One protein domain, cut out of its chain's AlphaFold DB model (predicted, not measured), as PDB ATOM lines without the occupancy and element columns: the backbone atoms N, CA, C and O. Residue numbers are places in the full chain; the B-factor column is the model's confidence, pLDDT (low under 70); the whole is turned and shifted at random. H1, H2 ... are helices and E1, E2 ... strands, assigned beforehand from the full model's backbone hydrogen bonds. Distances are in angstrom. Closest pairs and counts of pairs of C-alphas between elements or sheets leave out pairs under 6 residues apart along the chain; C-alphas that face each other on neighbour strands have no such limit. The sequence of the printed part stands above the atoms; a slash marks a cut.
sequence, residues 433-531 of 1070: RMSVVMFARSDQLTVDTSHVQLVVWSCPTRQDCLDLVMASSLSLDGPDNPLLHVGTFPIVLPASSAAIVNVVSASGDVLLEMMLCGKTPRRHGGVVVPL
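AT A GLANCE: This is residues 433 to 531 of the 1070 residues of the protein "Ig-like domain-containing protein" of Aphanomyces invadans (UniProt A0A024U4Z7). A strongly twisted sheet of four strands, E3 E1 E2 E6, makes the core, with helix H1 over one face and the small hairpin E4 and E5 over the other. The printed part has 99 residues with one named helix and six named strands, in the order E1 E2 H1 E3 E4 E5 E6; both sheets are antiparallel and the class is mostly strand. The whole is compact, with a radius of gyration of the C-alphas of 13.8 A, and flat, spanning 44 by 34 by 16 A.

HOW THE PARTS SIT: E1, residues 433 to 441, and E2, residues 451 to 460, form a hairpin; N 437 and O 457, 2.8 A apart, are within hydrogen-bond range. H1, residues 463 to 475, has 8 of 9 O i to N i+4 pairs within range. E3, residues 483 to 493, bends by 62 degrees at residue 486 and is antiparallel to E1, with N 436 and O 489 at 2.8 A. E2, H1 and E3 make a split strand-helix-strand unit, E1 between its two strands, with a right-handed crossover. E4, residues 499 to 504, and E5, residues 510 to 516, form a hairpin, with N 501 and O 514 at 2.8 A. E6, residues 522 to 530, is antiparallel to E2, with N 454 and O 527 at 2.8 A. H1 is on one face of the larger sheet, two layers, at a height over the sheet of 8.7 A; its closest C-alphas to E2 are those of Cys 465 and Cys 459, 6.1 A. The two sheets form a sandwich, face to face at 8.7 A; the closest C-alphas of E5 and E6 are those of Leu 511 and Val 527, 6.4 A.

IN THESE COORDINATES: E1 begins at C-alpha 433 (275.734, 98.666, 202.456) and is 26.5 A long, E2 28.6 A, H1 18.6 A, E3 26.5 A and E6 23.9 A, ending at C-alpha 530 (269.703, 121.758, 186.472).

THE WHOLE: The C-alphas farthest apart are those of Asp 448 and Ala 495, 43.8 A. The printed part has no cut and no long link. The mean pLDDT of the printed part is 73.3, with residues 442 to 451 and 472 to 484 among those under 70.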
ATOM      1  N   ARG A 433     275.394  97.238 202.502       83.25
ATOM      2  CA  ARG A 433     275.734  98.666 202.456       83.25
ATOM      3  C   ARG A 433     276.460  99.000 201.163       83.25
ATOM      4  O   ARG A 433     277.477  98.394 200.829       83.25
ATOM      5  N   MET A 434     275.970 100.016 200.479       83.31
ATOM      6  CA  MET A 434     276.571 100.566 199.271       83.31
ATOM      7  C   MET A 434     276.827 102.058 199.455       83.31
ATOM      8  O   MET A 434     276.231 102.704 200.305       83.31
ATOM      9  N   SER A 435     277.706 102.605 198.636       84.19
ATOM     10  CA  SER A 435     277.979 104.025 198.507       84.19
ATOM     11  C   SER A 435     277.690 104.445 197.075       84.19
ATOM     12  O   SER A 435     278.171 103.818 196.131       84.19
ATOM     13  N   VAL A 436     276.927 105.521 196.913       85.62
ATOM     14  CA  VAL A 436     276.814 106.247 195.648       85.62
ATOM     15  C   VAL A 436     277.839 107.372 195.682       85.62
ATOM     16  O   VAL A 436     277.796 108.227 196.562       85.62
ATOM     17  N   VAL A 437     278.790 107.349 194.757       84.25
ATOM     18  CA  VAL A 437     279.860 108.342 194.650       84.25
ATOM     19  C   VAL A 437     279.586 109.198 193.424       84.25
ATOM     20  O   VAL A 437     279.416 108.675 192.325       84.25
ATOM     21  N   MET A 438     279.539 110.513 193.602       83.94
ATOM     22  CA  MET A 438     279.255 111.449 192.517       83.94
ATOM     23  C   MET A 438     280.479 112.310 192.227       83.94
ATOM     24  O   MET A 438     281.092 112.874 193.138       83.94
ATOM     25  N   PHE A 439     280.814 112.424 190.945       81.19
ATOM     26  CA  PHE A 439     281.863 113.303 190.442       81.19
ATOM     27  C   PHE A 439     281.271 114.329 189.485       81.19
ATOM     28  O   PHE A 439     280.361 114.006 188.737       81.19
ATOM     29  N   ALA A 440     281.813 115.537 189.452       76.88
ATOM     30  CA  ALA A 440     281.488 116.548 188.454       76.88
ATOM     31  C   ALA A 440     282.701 116.780 187.552       76.88
ATOM     32  O   ALA A 440     283.840 116.723 188.017       76.88
ATOM     33  N   ARG A 441     282.487 117.052 186.263       71.56
ATOM     34  CA  ARG A 441     283.601 117.395 185.366       71.56
ATOM     35  C   ARG A 441     284.080 118.810 185.658       71.56
ATOM     36  O   ARG A 441     283.294 119.745 185.579       71.56
ATOM     37  N   SER A 442     285.349 118.975 186.026       63.38
ATOM     38  CA  SER A 442     285.843 120.272 186.506       63.38
ATOM     39  C   SER A 442     286.069 121.325 185.413       63.38
ATOM     40  O   SER A 442     286.333 122.479 185.756       63.38
ATOM     41  N   ASP A 443     285.985 120.939 184.136       60.16
ATOM     42  CA  ASP A 443     285.999 121.806 182.949       60.16
ATOM     43  C   ASP A 443     284.632 122.465 182.690       60.16
ATOM     44  O   ASP A 443     284.567 123.580 182.182       60.16
ATOM     45  N   GLN A 444     283.544 121.798 183.080       60.62
ATOM     46  CA  GLN A 444     282.166 122.262 182.909       60.62
ATOM     47  C   GLN A 444     281.634 123.054 184.103       60.62
ATOM     48  O   GLN A 444     280.516 123.543 184.056       60.62
ATOM     49  N   LEU A 445     282.396 123.182 185.187       64.06
ATOM     50  CA  LEU A 445     281.980 123.944 186.361       64.06
ATOM     51  C   LEU A 445     282.418 125.392 186.207       64.06
ATOM     52  O   LEU A 445     283.316 125.824 186.916       64.06
ATOM     53  N   THR A 446     281.828 126.127 185.266       61.22
ATOM     54  CA  THR A 446     282.063 127.572 185.127       61.22
ATOM     55  C   THR A 446     280.873 128.382 185.612       61.22
ATOM     56  O   THR A 446     279.745 127.925 185.512       61.22
ATOM     57  N   VAL A 447     281.101 129.608 186.070       57.31
ATOM     58  CA  VAL A 447     280.044 130.516 186.559       57.31
ATOM     59  C   VAL A 447     278.853 130.688 185.584       57.31
ATOM     60  O   VAL A 447     277.727 130.885 186.027       57.31
ATOM     61  N   ASP A 448     279.055 130.525 184.270       55.41
ATOM     62  CA  ASP A 448     277.993 130.652 183.254       55.41
ATOM     63  C   ASP A 448     277.149 129.378 183.036       55.41
ATOM     64  O   ASP A 448     276.277 129.347 182.161       55.41
ATOM     65  N   THR A 449     277.411 128.288 183.761       61.62
ATOM     66  CA  THR A 449     276.710 127.021 183.518       61.62
ATOM     67  C   THR A 449     275.335 126.993 184.161       61.62
ATOM     68  O   THR A 449     275.199 127.203 185.358       61.62
ATOM     69  N   SER A 450     274.320 126.646 183.371       65.75
ATOM     70  CA  SER A 450     272.943 126.418 183.833       65.75
ATOM     71  C   SER A 450     272.675 124.976 184.277       65.75
ATOM     72  O   SER A 450     271.631 124.677 184.848       65.75
ATOM     73  N   HIS A 451     273.596 124.054 183.993       69.38
ATOM     74  CA  HIS A 451     273.455 122.633 184.294       69.38
ATOM     75  C   HIS A 451     274.823 122.039 184.630       69.38
ATOM     76  O   HIS A 451     275.824 122.436 184.032       69.38
ATOM     77  N   VAL A 452     274.862 121.047 185.521       73.69
ATOM     78  CA  VAL A 452     276.081 120.287 185.843       73.69
ATOM     79  C   VAL A 452     275.917 118.840 185.410       73.69
ATOM     80  O   VAL A 452     274.910 118.204 185.719       73.69
ATOM     81  N   GLN A 453     276.924 118.301 184.718       78.12
ATOM     82  CA  GLN A 453     277.009 116.870 184.432       78.12
ATOM     83  C   GLN A 453     277.722 116.143 185.571       78.12
ATOM     84  O   GLN A 453     278.923 116.319 185.793       78.12
ATOM     85  N   LEU A 454     276.980 115.292 186.273       81.38
ATOM     86  CA  LEU A 454     277.487 114.440 187.336       81.38
ATOM     87  C   LEU A 454     277.738 113.029 186.823       81.38
ATOM     88  O   LEU A 454     276.821 112.358 186.369       81.38
ATOM     89  N   VAL A 455     278.960 112.535 186.946       85.75
ATOM     90  CA  VAL A 455     279.276 111.125 186.749       85.75
ATOM     91  C   VAL A 455     278.971 110.369 188.036       85.75
ATOM     92  O   VAL A 455     279.614 110.591 189.064       85.75
ATOM     93  N   VAL A 456     278.008 109.452 187.971       87.25
ATOM     94  CA  VAL A 456     277.564 108.672 189.129       87.25
ATOM     95  C   VAL A 456     278.194 107.283 189.105       87.25
ATOM     96  O   VAL A 456     278.111 106.540 188.120       87.25
ATOM     97  N   TRP A 457     278.816 106.932 190.223       88.56
ATOM     98  CA  TRP A 457     279.367 105.620 190.522       88.56
ATOM     99  C   TRP A 457     278.626 105.004 191.700       88.56
ATOM    100  O   TRP A 457     278.138 105.699 192.587       88.56
ATOM    101  N   SER A 458     278.589 103.681 191.745       87.75
ATOM    102  CA  SER A 458     278.193 102.936 192.933       87.75
ATOM    103  C   SER A 458     279.286 101.962 193.312       87.75
ATOM    104  O   SER A 458     279.835 101.309 192.426       87.75
ATOM    105  N   CYS A 459     279.536 101.771 194.593       86.38
ATOM    106  CA  CYS A 459     280.422 100.721 195.067       86.38
ATOM    107  C   CYS A 459     279.987 100.229 196.453       86.38
ATOM    108  O   CYS A 459     279.244 100.929 197.137       86.38
ATOM    109  N   PRO A 460     280.433  99.050 196.906       85.06
ATOM    110  CA  PRO A 460     280.353  98.679 198.319       85.06
ATOM    111  C   PRO A 460     280.922  99.775 199.233       85.06
ATOM    112  O   PRO A 460     281.878 100.441 198.839       85.06
ATOM    113  N   THR A 461     280.428  99.919 200.471       79.50
ATOM    114  CA  THR A 461     280.988 100.872 201.469       79.50
ATOM    115  C   THR A 461     282.396 100.502 201.966       79.50
ATOM    116  O   THR A 461     282.814 100.934 203.037       79.50
ATOM    117  N   ARG A 462     283.114  99.633 201.252       78.12
ATOM    118  CA  ARG A 462     284.474  99.227 201.595       78.12
ATOM    119  C   ARG A 462     285.470 100.234 201.027       78.12
ATOM    120  O   ARG A 462     285.298 100.724 199.911       78.12
ATOM    121  N   GLN A 463     286.517 100.518 201.795       72.69
ATOM    122  CA  GLN A 463     287.495 101.545 201.441       72.69
ATOM    123  C   GLN A 463     288.306 101.184 200.191       72.69
ATOM    124  O   GLN A 463     288.578 102.058 199.375       72.69
ATOM    125  N   ASP A 464     288.617  99.905 199.988       73.44
ATOM    126  CA  ASP A 464     289.295  99.423 198.783       73.44
ATOM    127  C   ASP A 464     288.481  99.708 197.513       73.44
ATOM    128  O   ASP A 464     289.008 100.213 196.524       73.44
ATOM    129  N   CYS A 465     287.167  99.492 197.571       77.81
ATOM    130  CA  CYS A 465     286.247  99.853 196.499       77.81
ATOM    131  C   CYS A 465     286.202 101.369 196.242       77.81
ATOM    132  O   CYS A 465     286.160 101.784 195.084       77.81
ATOM    133  N   LEU A 466     286.217 102.196 197.291       76.19
ATOM    134  CA  LEU A 466     286.229 103.657 197.155       76.19
ATOM    135  C   LEU A 466     287.533 104.165 196.536       76.19
ATOM    136  O   LEU A 466     287.488 105.003 195.637       76.19
ATOM    137  N   ASP A 467     288.678 103.639 196.966       72.81
ATOM    138  CA  ASP A 467     289.985 104.022 196.431       72.81
ATOM    139  C   ASP A 467     290.094 103.682 194.941       72.81
ATOM    140  O   ASP A 467     290.605 104.483 194.160       72.81
ATOM    141  N   LEU A 468     289.523 102.553 194.514       77.12
ATOM    142  CA  LEU A 468     289.435 102.189 193.098       77.12
ATOM    143  C   LEU A 468     288.537 103.129 192.302       77.12
ATOM    144  O   LEU A 468     288.896 103.493 191.185       77.12
ATOM    145  N   VAL A 469     287.390 103.540 192.853       79.00
ATOM    146  CA  VAL A 469     286.515 104.536 192.214       79.00
ATOM    147  C   VAL A 469     287.257 105.863 192.050       79.00
ATOM    148  O   VAL A 469     287.208 106.461 190.977       79.00
ATOM    149  N   MET A 470     287.982 106.294 193.085       74.88
ATOM    150  CA  MET A 470     288.780 107.523 193.069       74.88
ATOM    151  C   MET A 470     289.970 107.446 192.101       74.88
ATOM    152  O   MET A 470     290.267 108.418 191.417       74.88
ATOM    153  N   ALA A 471     290.651 106.302 192.009       71.12
ATOM    154  CA  ALA A 471     291.760 106.106 191.077       71.12
ATOM    155  C   ALA A 471     291.276 105.990 189.622       71.12
ATOM    156  O   ALA A 471     291.894 106.538 188.711       71.12
ATOM    157  N   SER A 472     290.147 105.312 189.400       69.94
ATOM    158  CA  SER A 472     289.560 105.127 188.067       69.94
ATOM    159  C   SER A 472     288.998 106.431 187.503       69.94
ATOM    160  O   SER A 472     289.090 106.674 186.302       69.94
ATOM    161  N   SER A 473     288.437 107.301 188.347       61.25
ATOM    162  CA  SER A 473     287.951 108.613 187.904       61.25
ATOM    163  C   SER A 473     289.084 109.556 187.475       61.25
ATOM    164  O   SER A 473     288.857 110.419 186.633       61.25
ATOM    165  N   LEU A 474     290.308 109.360 187.973       59.12
ATOM    166  CA  LEU A 474     291.491 110.117 187.548       59.12
ATOM    167  C   LEU A 474     292.085 109.629 186.213       59.12
ATOM    168  O   LEU A 474     292.785 110.394 185.555       59.12
ATOM    169  N   SER A 475     291.836 108.378 185.803       52.84
ATOM    170  CA  SER A 475     292.470 107.764 184.622       52.84
ATOM    171  C   SER A 475     291.601 107.748 183.356       52.84
ATOM    172  O   SER A 475     292.142 107.668 182.255       52.84
ATOM    173  N   LEU A 476     290.273 107.827 183.488       52.31
ATOM    174  CA  LEU A 476     289.329 107.590 182.386       52.31
ATOM    175  C   LEU A 476     289.181 108.744 181.378       52.31
ATOM    176  O   LEU A 476     288.918 108.461 180.212       52.31
ATOM    177  N   ASP A 477     289.356 110.004 181.788       50.44
ATOM    178  CA  ASP A 477     289.143 111.177 180.911       50.44
ATOM    179  C   ASP A 477     290.459 111.905 180.525       50.44
ATOM    180  O   ASP A 477     290.431 112.993 179.949       50.44
ATOM    181  N   GLY A 478     291.617 111.274 180.776       47.31
ATOM    182  CA  GLY A 478     292.950 111.826 180.498       47.31
ATOM    183  C   GLY A 478     293.413 112.885 181.518       47.31
ATOM    184  O   GLY A 478     292.604 113.406 182.284       47.31
ATOM    185  N   PRO A 479     294.717 113.233 181.546       52.44
ATOM    186  CA  PRO A 479     295.267 114.222 182.486       52.44
ATOM    187  C   PRO A 479     294.666 115.630 182.316       52.44
ATOM    188  O   PRO A 479     294.749 116.447 183.232       52.44
ATOM    189  N   ASP A 480     294.034 115.895 181.171       45.97
ATOM    190  CA  ASP A 480     293.492 117.202 180.804       45.97
ATOM    191  C   ASP A 480     292.058 117.441 181.306       45.97
ATOM    192  O   ASP A 480     291.554 118.556 181.173       45.97
ATOM    193  N   ASN A 481     291.381 116.435 181.885       53.75
ATOM    194  CA  ASN A 481     289.981 116.578 182.294       53.75
ATOM    195  C   ASN A 481     289.683 116.004 183.699       53.75
ATOM    196  O   ASN A 481     289.089 114.932 183.835       53.75
ATOM    197  N   PRO A 482     290.099 116.699 184.778       62.19
ATOM    198  CA  PRO A 482     289.981 116.164 186.127       62.19
ATOM    199  C   PRO A 482     288.518 116.119 186.586       62.19
ATOM    200  O   PRO A 482     287.823 117.140 186.624       62.19
ATOM    201  N   LEU A 483     288.061 114.931 186.979       66.94
ATOM    202  CA  LEU A 483     286.798 114.737 187.684       66.94
ATOM    203  C   LEU A 483     286.944 115.195 189.141       66.94
ATOM    204  O   LEU A 483     287.824 114.750 189.875       66.94
ATOM    205  N   LEU A 484     286.057 116.083 189.573       69.25
ATOM    206  CA  LEU A 484     285.988 116.569 190.941       69.25
ATOM    207  C   LEU A 484     285.039 115.689 191.755       69.25
ATOM    208  O   LEU A 484     283.866 115.570 191.413       69.25
ATOM    209  N   HIS A 485     285.511 115.120 192.862       73.06
ATOM    210  CA  HIS A 485     284.639 114.428 193.815       73.06
ATOM    211  C   HIS A 485     283.681 115.424 194.490       73.06
ATOM    212  O   HIS A 485     284.122 116.415 195.077       73.06
ATOM    213  N   VAL A 486     282.375 115.167 194.372       70.69
ATOM    214  CA  VAL A 486     281.303 116.022 194.915       70.69
ATOM    215  C   VAL A 486     280.781 115.460 196.236       70.69
ATOM    216  O   VAL A 486     280.532 116.207 197.181       70.69
ATOM    217  N   GLY A 487     280.641 114.138 196.327       68.62
ATOM    218  CA  GLY A 487     280.152 113.491 197.536       68.62
ATOM    219  C   GLY A 487     280.113 111.971 197.446       68.62
ATOM    220  O   GLY A 487     280.151 111.385 196.362       68.62
ATOM    221  N   THR A 488     280.038 111.348 198.620       75.44
ATOM    222  CA  THR A 488     279.844 109.908 198.809       75.44
ATOM    223  C   THR A 488     278.642 109.722 199.723       75.44
ATOM    224  O   THR A 488     278.613 110.277 200.820       75.44
ATOM    225  N   PHE A 489     277.652 108.963 199.266       77.81
ATOM    226  CA  PHE A 489     276.355 108.825 199.922       77.81
ATOM    227  C   PHE A 489     276.112 107.355 200.269       77.81
ATOM    228  O   PHE A 489     275.929 106.543 199.357       77.81
ATOM    229  N   PRO A 490     276.151 106.978 201.556       76.88
ATOM    230  CA  PRO A 490     275.953 105.611 201.980       76.88
ATOM    231  C   PRO A 490     274.458 105.299 201.932       76.88
ATOM    232  O   PRO A 490     273.629 106.043 202.450       76.88
ATOM    233  N   ILE A 491     274.122 104.178 201.317       80.44
ATOM    234  CA  ILE A 491     272.766 103.663 201.194       80.44
ATOM    235  C   ILE A 491     272.743 102.197 201.621       80.44
ATOM    236  O   ILE A 491     273.726 101.463 201.485       80.44
ATOM    237  N   VAL A 492     271.603 101.748 202.129       80.69
ATOM    238  CA  VAL A 492     271.378 100.337 202.448       80.69
ATOM    239  C   VAL A 492     270.478  99.735 201.380       80.69
ATOM    240  O   VAL A 492     269.355 100.201 201.177       80.69
ATOM    241  N   LEU A 493     270.971  98.698 200.705       77.62
ATOM    242  CA  LEU A 493     270.183  97.926 199.757       77.62
ATOM    243  C   LEU A 493     269.421  96.809 200.478       77.62
ATOM    244  O   LEU A 493     269.991  96.161 201.363       77.62
ATOM    245  N   PRO A 494     268.149  96.562 200.113       73.25
ATOM    246  CA  PRO A 494     267.397  95.418 200.608       73.25
ATOM    247  C   PRO A 494     268.028  94.099 200.137       73.25
ATOM    248  O   PRO A 494     268.875  94.074 199.253       73.25
ATOM    249  N   ALA A 495     267.591  92.991 200.735       64.19
ATOM    250  CA  ALA A 495     268.113  91.633 200.552       64.19
ATOM    251  C   ALA A 495     268.034  91.041 199.120       64.19
ATOM    252  O   ALA A 495     268.267  89.851 198.930       64.19
ATOM    253  N   SER A 496     267.657  91.818 198.105       59.75
ATOM    254  CA  SER A 496     267.639  91.359 196.717       59.75
ATOM    255  C   SER A 496     269.015  91.531 196.071       59.75
ATOM    256  O   SER A 496     269.682  92.549 196.245       59.75
ATOM    257  N   SER A 497     269.430  90.547 195.267       57.34
ATOM    258  CA  SER A 497     270.703  90.539 194.523       57.34
ATOM    259  C   SER A 497     270.898  91.747 193.590       57.34
ATOM    260  O   SER A 497     272.029  92.052 193.200       57.34
ATOM    261  N   ALA A 498     269.811  92.452 193.269       68.19
ATOM    262  CA  ALA A 498     269.815  93.763 192.647       68.19
ATOM    263  C   ALA A 498     268.688  94.634 193.217       68.19
ATOM    264  O   ALA A 498     267.587  94.145 193.490       68.19
ATOM    265  N   ALA A 499     268.951  95.929 193.368       77.44
ATOM    266  CA  ALA A 499     267.950  96.927 193.726       77.44
ATOM    267  C   ALA A 499     268.027  98.109 192.758       77.44
ATOM    268  O   ALA A 499     269.115  98.520 192.348       77.44
ATOM    269  N   ILE A 500     266.860  98.636 192.390       82.75
ATOM    270  CA  ILE A 500     266.754  99.829 191.553       82.75
ATOM    271  C   ILE A 500     266.846 101.053 192.464       82.75
ATOM    272  O   ILE A 500     266.101 101.167 193.443       82.75
ATOM    273  N   VAL A 501     267.776 101.950 192.150       83.44
ATOM    274  CA  VAL A 501     267.989 103.210 192.858       83.44
ATOM    275  C   VAL A 501     267.857 104.354 191.872       83.44
ATOM    276  O   VAL A 501     268.613 104.434 190.905       83.44
ATOM    277  N   ASN A 502     266.917 105.249 192.151       85.50
ATOM    278  CA  ASN A 502     266.640 106.407 191.318       85.50
ATOM    279  C   ASN A 502     267.281 107.650 191.917       85.50
ATOM    280  O   ASN A 502     267.077 107.947 193.094       85.50
ATOM    281  N   VAL A 503     268.024 108.385 191.094       84.81
ATOM    282  CA  VAL A 503     268.396 109.774 191.359       84.81
ATOM    283  C   VAL A 503     267.221 110.630 190.904       84.81
ATOM    284  O   VAL A 503     266.932 110.700 189.710       84.81
ATOM    285  N   VAL A 504     266.519 111.238 191.853       82.75
ATOM    286  CA  VAL A 504     265.311 112.031 191.609       82.75
ATOM    287  C   VAL A 504     265.618 113.503 191.857       82.75
ATOM    288  O   VAL A 504     266.318 113.837 192.811       82.75
ATOM    289  N   SER A 505     265.118 114.372 190.984       76.75
ATOM    290  CA  SER A 505     265.223 115.830 191.110       76.75
ATOM    291  C   SER A 505     264.205 116.421 192.095       76.75
ATOM    292  O   SER A 505     263.248 115.759 192.499       76.75
ATOM    293  N   ALA A 506     264.359 117.714 192.397       64.69
ATOM    294  CA  ALA A 506     263.434 118.496 193.218       64.69
ATOM    295  C   ALA A 506     261.974 118.459 192.727       64.69
ATOM    296  O   ALA A 506     261.047 118.494 193.534       64.69
ATOM    297  N   SER A 507     261.764 118.396 191.406       66.88
ATOM    298  CA  SER A 507     260.441 118.336 190.767       66.88
ATOM    299  C   SER A 507     259.809 116.942 190.810       66.88
ATOM    300  O   SER A 507     258.646 116.792 190.440       66.88
ATOM    301  N   GLY A 508     260.545 115.925 191.275       71.69
ATOM    302  CA  GLY A 508     260.114 114.527 191.272       71.69
ATOM    303  C   GLY A 508     260.475 113.761 189.995       71.69
ATOM    304  O   GLY A 508     260.145 112.579 189.895       71.69
ATOM    305  N   ASP A 509     261.175 114.385 189.042       79.12
ATOM    306  CA  ASP A 509     261.608 113.718 187.810       79.12
ATOM    307  C   ASP A 509     262.784 112.773 188.083       79.12
ATOM    308  O   ASP A 509     263.763 113.156 188.735       79.12
ATOM    309  N   VAL A 510     262.708 111.543 187.562       83.06
ATOM    310  CA  VAL A 510     263.798 110.556 187.631       83.06
ATOM    311  C   VAL A 510     264.882 110.945 186.629       83.06
ATOM    312  O   VAL A 510     264.685 110.848 185.420       83.06
ATOM    313  N   LEU A 511     266.036 111.374 187.136       82.25
ATOM    314  CA  LEU A 511     267.173 111.806 186.324       82.25
ATOM    315  C   LEU A 511     268.075 110.637 185.908       82.25
ATOM    316  O   LEU A 511     268.671 110.660 184.833       82.25
ATOM    317  N   LEU A 512     268.197 109.623 186.769       86.25
ATOM    318  CA  LEU A 512     268.957 108.407 186.492       86.25
ATOM    319  C   LEU A 512     268.381 107.233 187.269       86.25
ATOM    320  O   LEU A 512     268.262 107.294 188.491       86.25
ATOM    321  N   GLU A 513     268.100 106.148 186.561       87.19
ATOM    322  CA  GLU A 513     267.771 104.856 187.149       87.19
ATOM    323  C   GLU A 513     269.025 103.975 187.162       87.19
ATOM    324  O   GLU A 513     269.663 103.756 186.130       87.19
ATOM    325  N   MET A 514     269.407 103.480 188.338       86.69
ATOM    326  CA  MET A 514     270.592 102.646 188.525       86.69
ATOM    327  C   MET A 514     270.192 101.275 189.050       86.69
ATOM    328  O   MET A 514     269.511 101.163 190.067       86.69
ATOM    329  N   MET A 515     270.689 100.218 188.414       83.56
ATOM    330  CA  MET A 515     270.582  98.867 188.953       83.56
ATOM    331  C   MET A 515     271.846  98.542 189.745       83.56
ATOM    332  O   MET A 515     272.913  98.306 189.170       83.56
ATOM    333  N   LEU A 516     271.731  98.549 191.072       80.62
ATOM    334  CA  LEU A 516     272.854  98.304 191.967       80.62
ATOM    335  C   LEU A 516     272.924  96.825 192.342       80.62
ATOM    336  O   LEU A 516     271.969  96.276 192.889       80.62
ATOM    337  N   CYS A 517     274.071  96.201 192.074       66.56
ATOM    338  CA  CYS A 517     274.435  94.881 192.578       66.56
ATOM    339  C   CYS A 517     275.566  95.055 193.603       66.56
ATOM    340  O   CYS A 517     276.553  95.739 193.337       66.56
ATOM    341  N   GLY A 518     275.417  94.484 194.800       63.12
ATOM    342  CA  GLY A 518     276.360  94.650 195.916       63.12
ATOM    343  C   GLY A 518     277.688  93.913 195.733       63.12
ATOM    344  O   GLY A 518     278.085  93.163 196.610       63.12
ATOM    345  N   LYS A 519     278.341  94.013 194.571       67.19
ATOM    346  CA  LYS A 519     279.538  93.214 194.259       67.19
ATOM    347  C   LYS A 519     280.740  94.077 193.906       67.19
ATOM    348  O   LYS A 519     281.773  93.943 194.555       67.19
ATOM    349  N   THR A 520     280.606  94.996 192.950       70.31
ATOM    350  CA  THR A 520     281.751  95.762 192.440       70.31
ATOM    351  C   THR A 520     281.462  97.242 192.209       70.31
ATOM    352  O   THR A 520     280.305  97.637 192.029       70.31
ATOM    353  N   PRO A 521     282.514  98.085 192.230       82.06
ATOM    354  CA  PRO A 521     282.436  99.444 191.724       82.06
ATOM    355  C   PRO A 521     281.928  99.481 190.283       82.06
ATOM    356  O   PRO A 521     282.490  98.838 189.401       82.06
ATOM    357  N   ARG A 522     280.881 100.263 190.027       84.69
ATOM    358  CA  ARG A 522     280.290 100.413 188.698       84.69
ATOM    359  C   ARG A 522     279.980 101.873 188.407       84.69
ATOM    360  O   ARG A 522     279.394 102.565 189.237       84.69
ATOM    361  N   ARG A 523     280.335 102.317 187.201       86.12
ATOM    362  CA  ARG A 523     279.915 103.601 186.630       86.12
ATOM    363  C   ARG A 523     278.537 103.430 185.988       86.12
ATOM    364  O   ARG A 523     278.364 102.530 185.168       86.12
ATOM    365  N   HIS A 524     277.575 104.279 186.347       82.88
ATOM    366  CA  HIS A 524     276.195 104.194 185.836       82.88
ATOM    367  C   HIS A 524     275.898 105.191 184.717       82.88
ATOM    368  O   HIS A 524     275.055 104.915 183.873       82.88
ATOM    369  N   GLY A 525     276.623 106.311 184.656       77.06
ATOM    370  CA  GLY A 525     276.471 107.297 183.585       77.06
ATOM    371  C   GLY A 525     276.633 108.733 184.071       77.06
ATOM    372  O   GLY A 525     277.043 108.970 185.208       77.06
ATOM    373  N   GLY A 526     276.346 109.674 183.171       77.88
ATOM    374  CA  GLY A 526     276.280 111.104 183.455       77.88
ATOM    375  C   GLY A 526     274.838 111.543 183.715       77.88
ATOM    376  O   GLY A 526     273.948 111.176 182.954       77.88
ATOM    377  N   VAL A 527     274.614 112.337 184.755       79.44
ATOM    378  CA  VAL A 527     273.324 112.933 185.107       79.44
ATOM    379  C   VAL A 527     273.422 114.429 184.917       79.44
ATOM    380  O   VAL A 527     274.313 115.059 185.477       79.44
ATOM    381  N   VAL A 528     272.519 114.997 184.126       78.12
ATOM    382  CA  VAL A 528     272.418 116.448 183.980       78.12
ATOM    383  C   VAL A 528     271.512 116.955 185.087       78.12
ATOM    384  O   VAL A 528     270.322 116.646 185.103       78.12
ATOM    385  N   VAL A 529     272.077 117.710 186.019       74.25
ATOM    386  CA  VAL A 529     271.314 118.334 187.097       74.25
ATOM    387  C   VAL A 529     271.161 119.817 186.774       74.25
ATOM    388  O   VAL A 529     272.181 120.493 186.591       74.25
ATOM    389  N   PRO A 530     269.923 120.335 186.656       66.50
ATOM    390  CA  PRO A 530     269.703 121.758 186.472       66.50
ATOM    391  C   PRO A 530     270.134 122.512 187.730       66.50
ATOM    392  O   PRO A 530     269.882 122.095 188.862       66.50
ATOM    393  N   LEU A 531     270.800 123.631 187.507       64.69
ATOM    394  CA  LEU A 531     271.168 124.576 188.541       64.69
ATOM    395  C   LEU A 531     269.974 125.527 188.720       64.69
ATOM    396  O   LEU A 531     269.531 126.131 187.750       64.69
TER     397      LEU A 531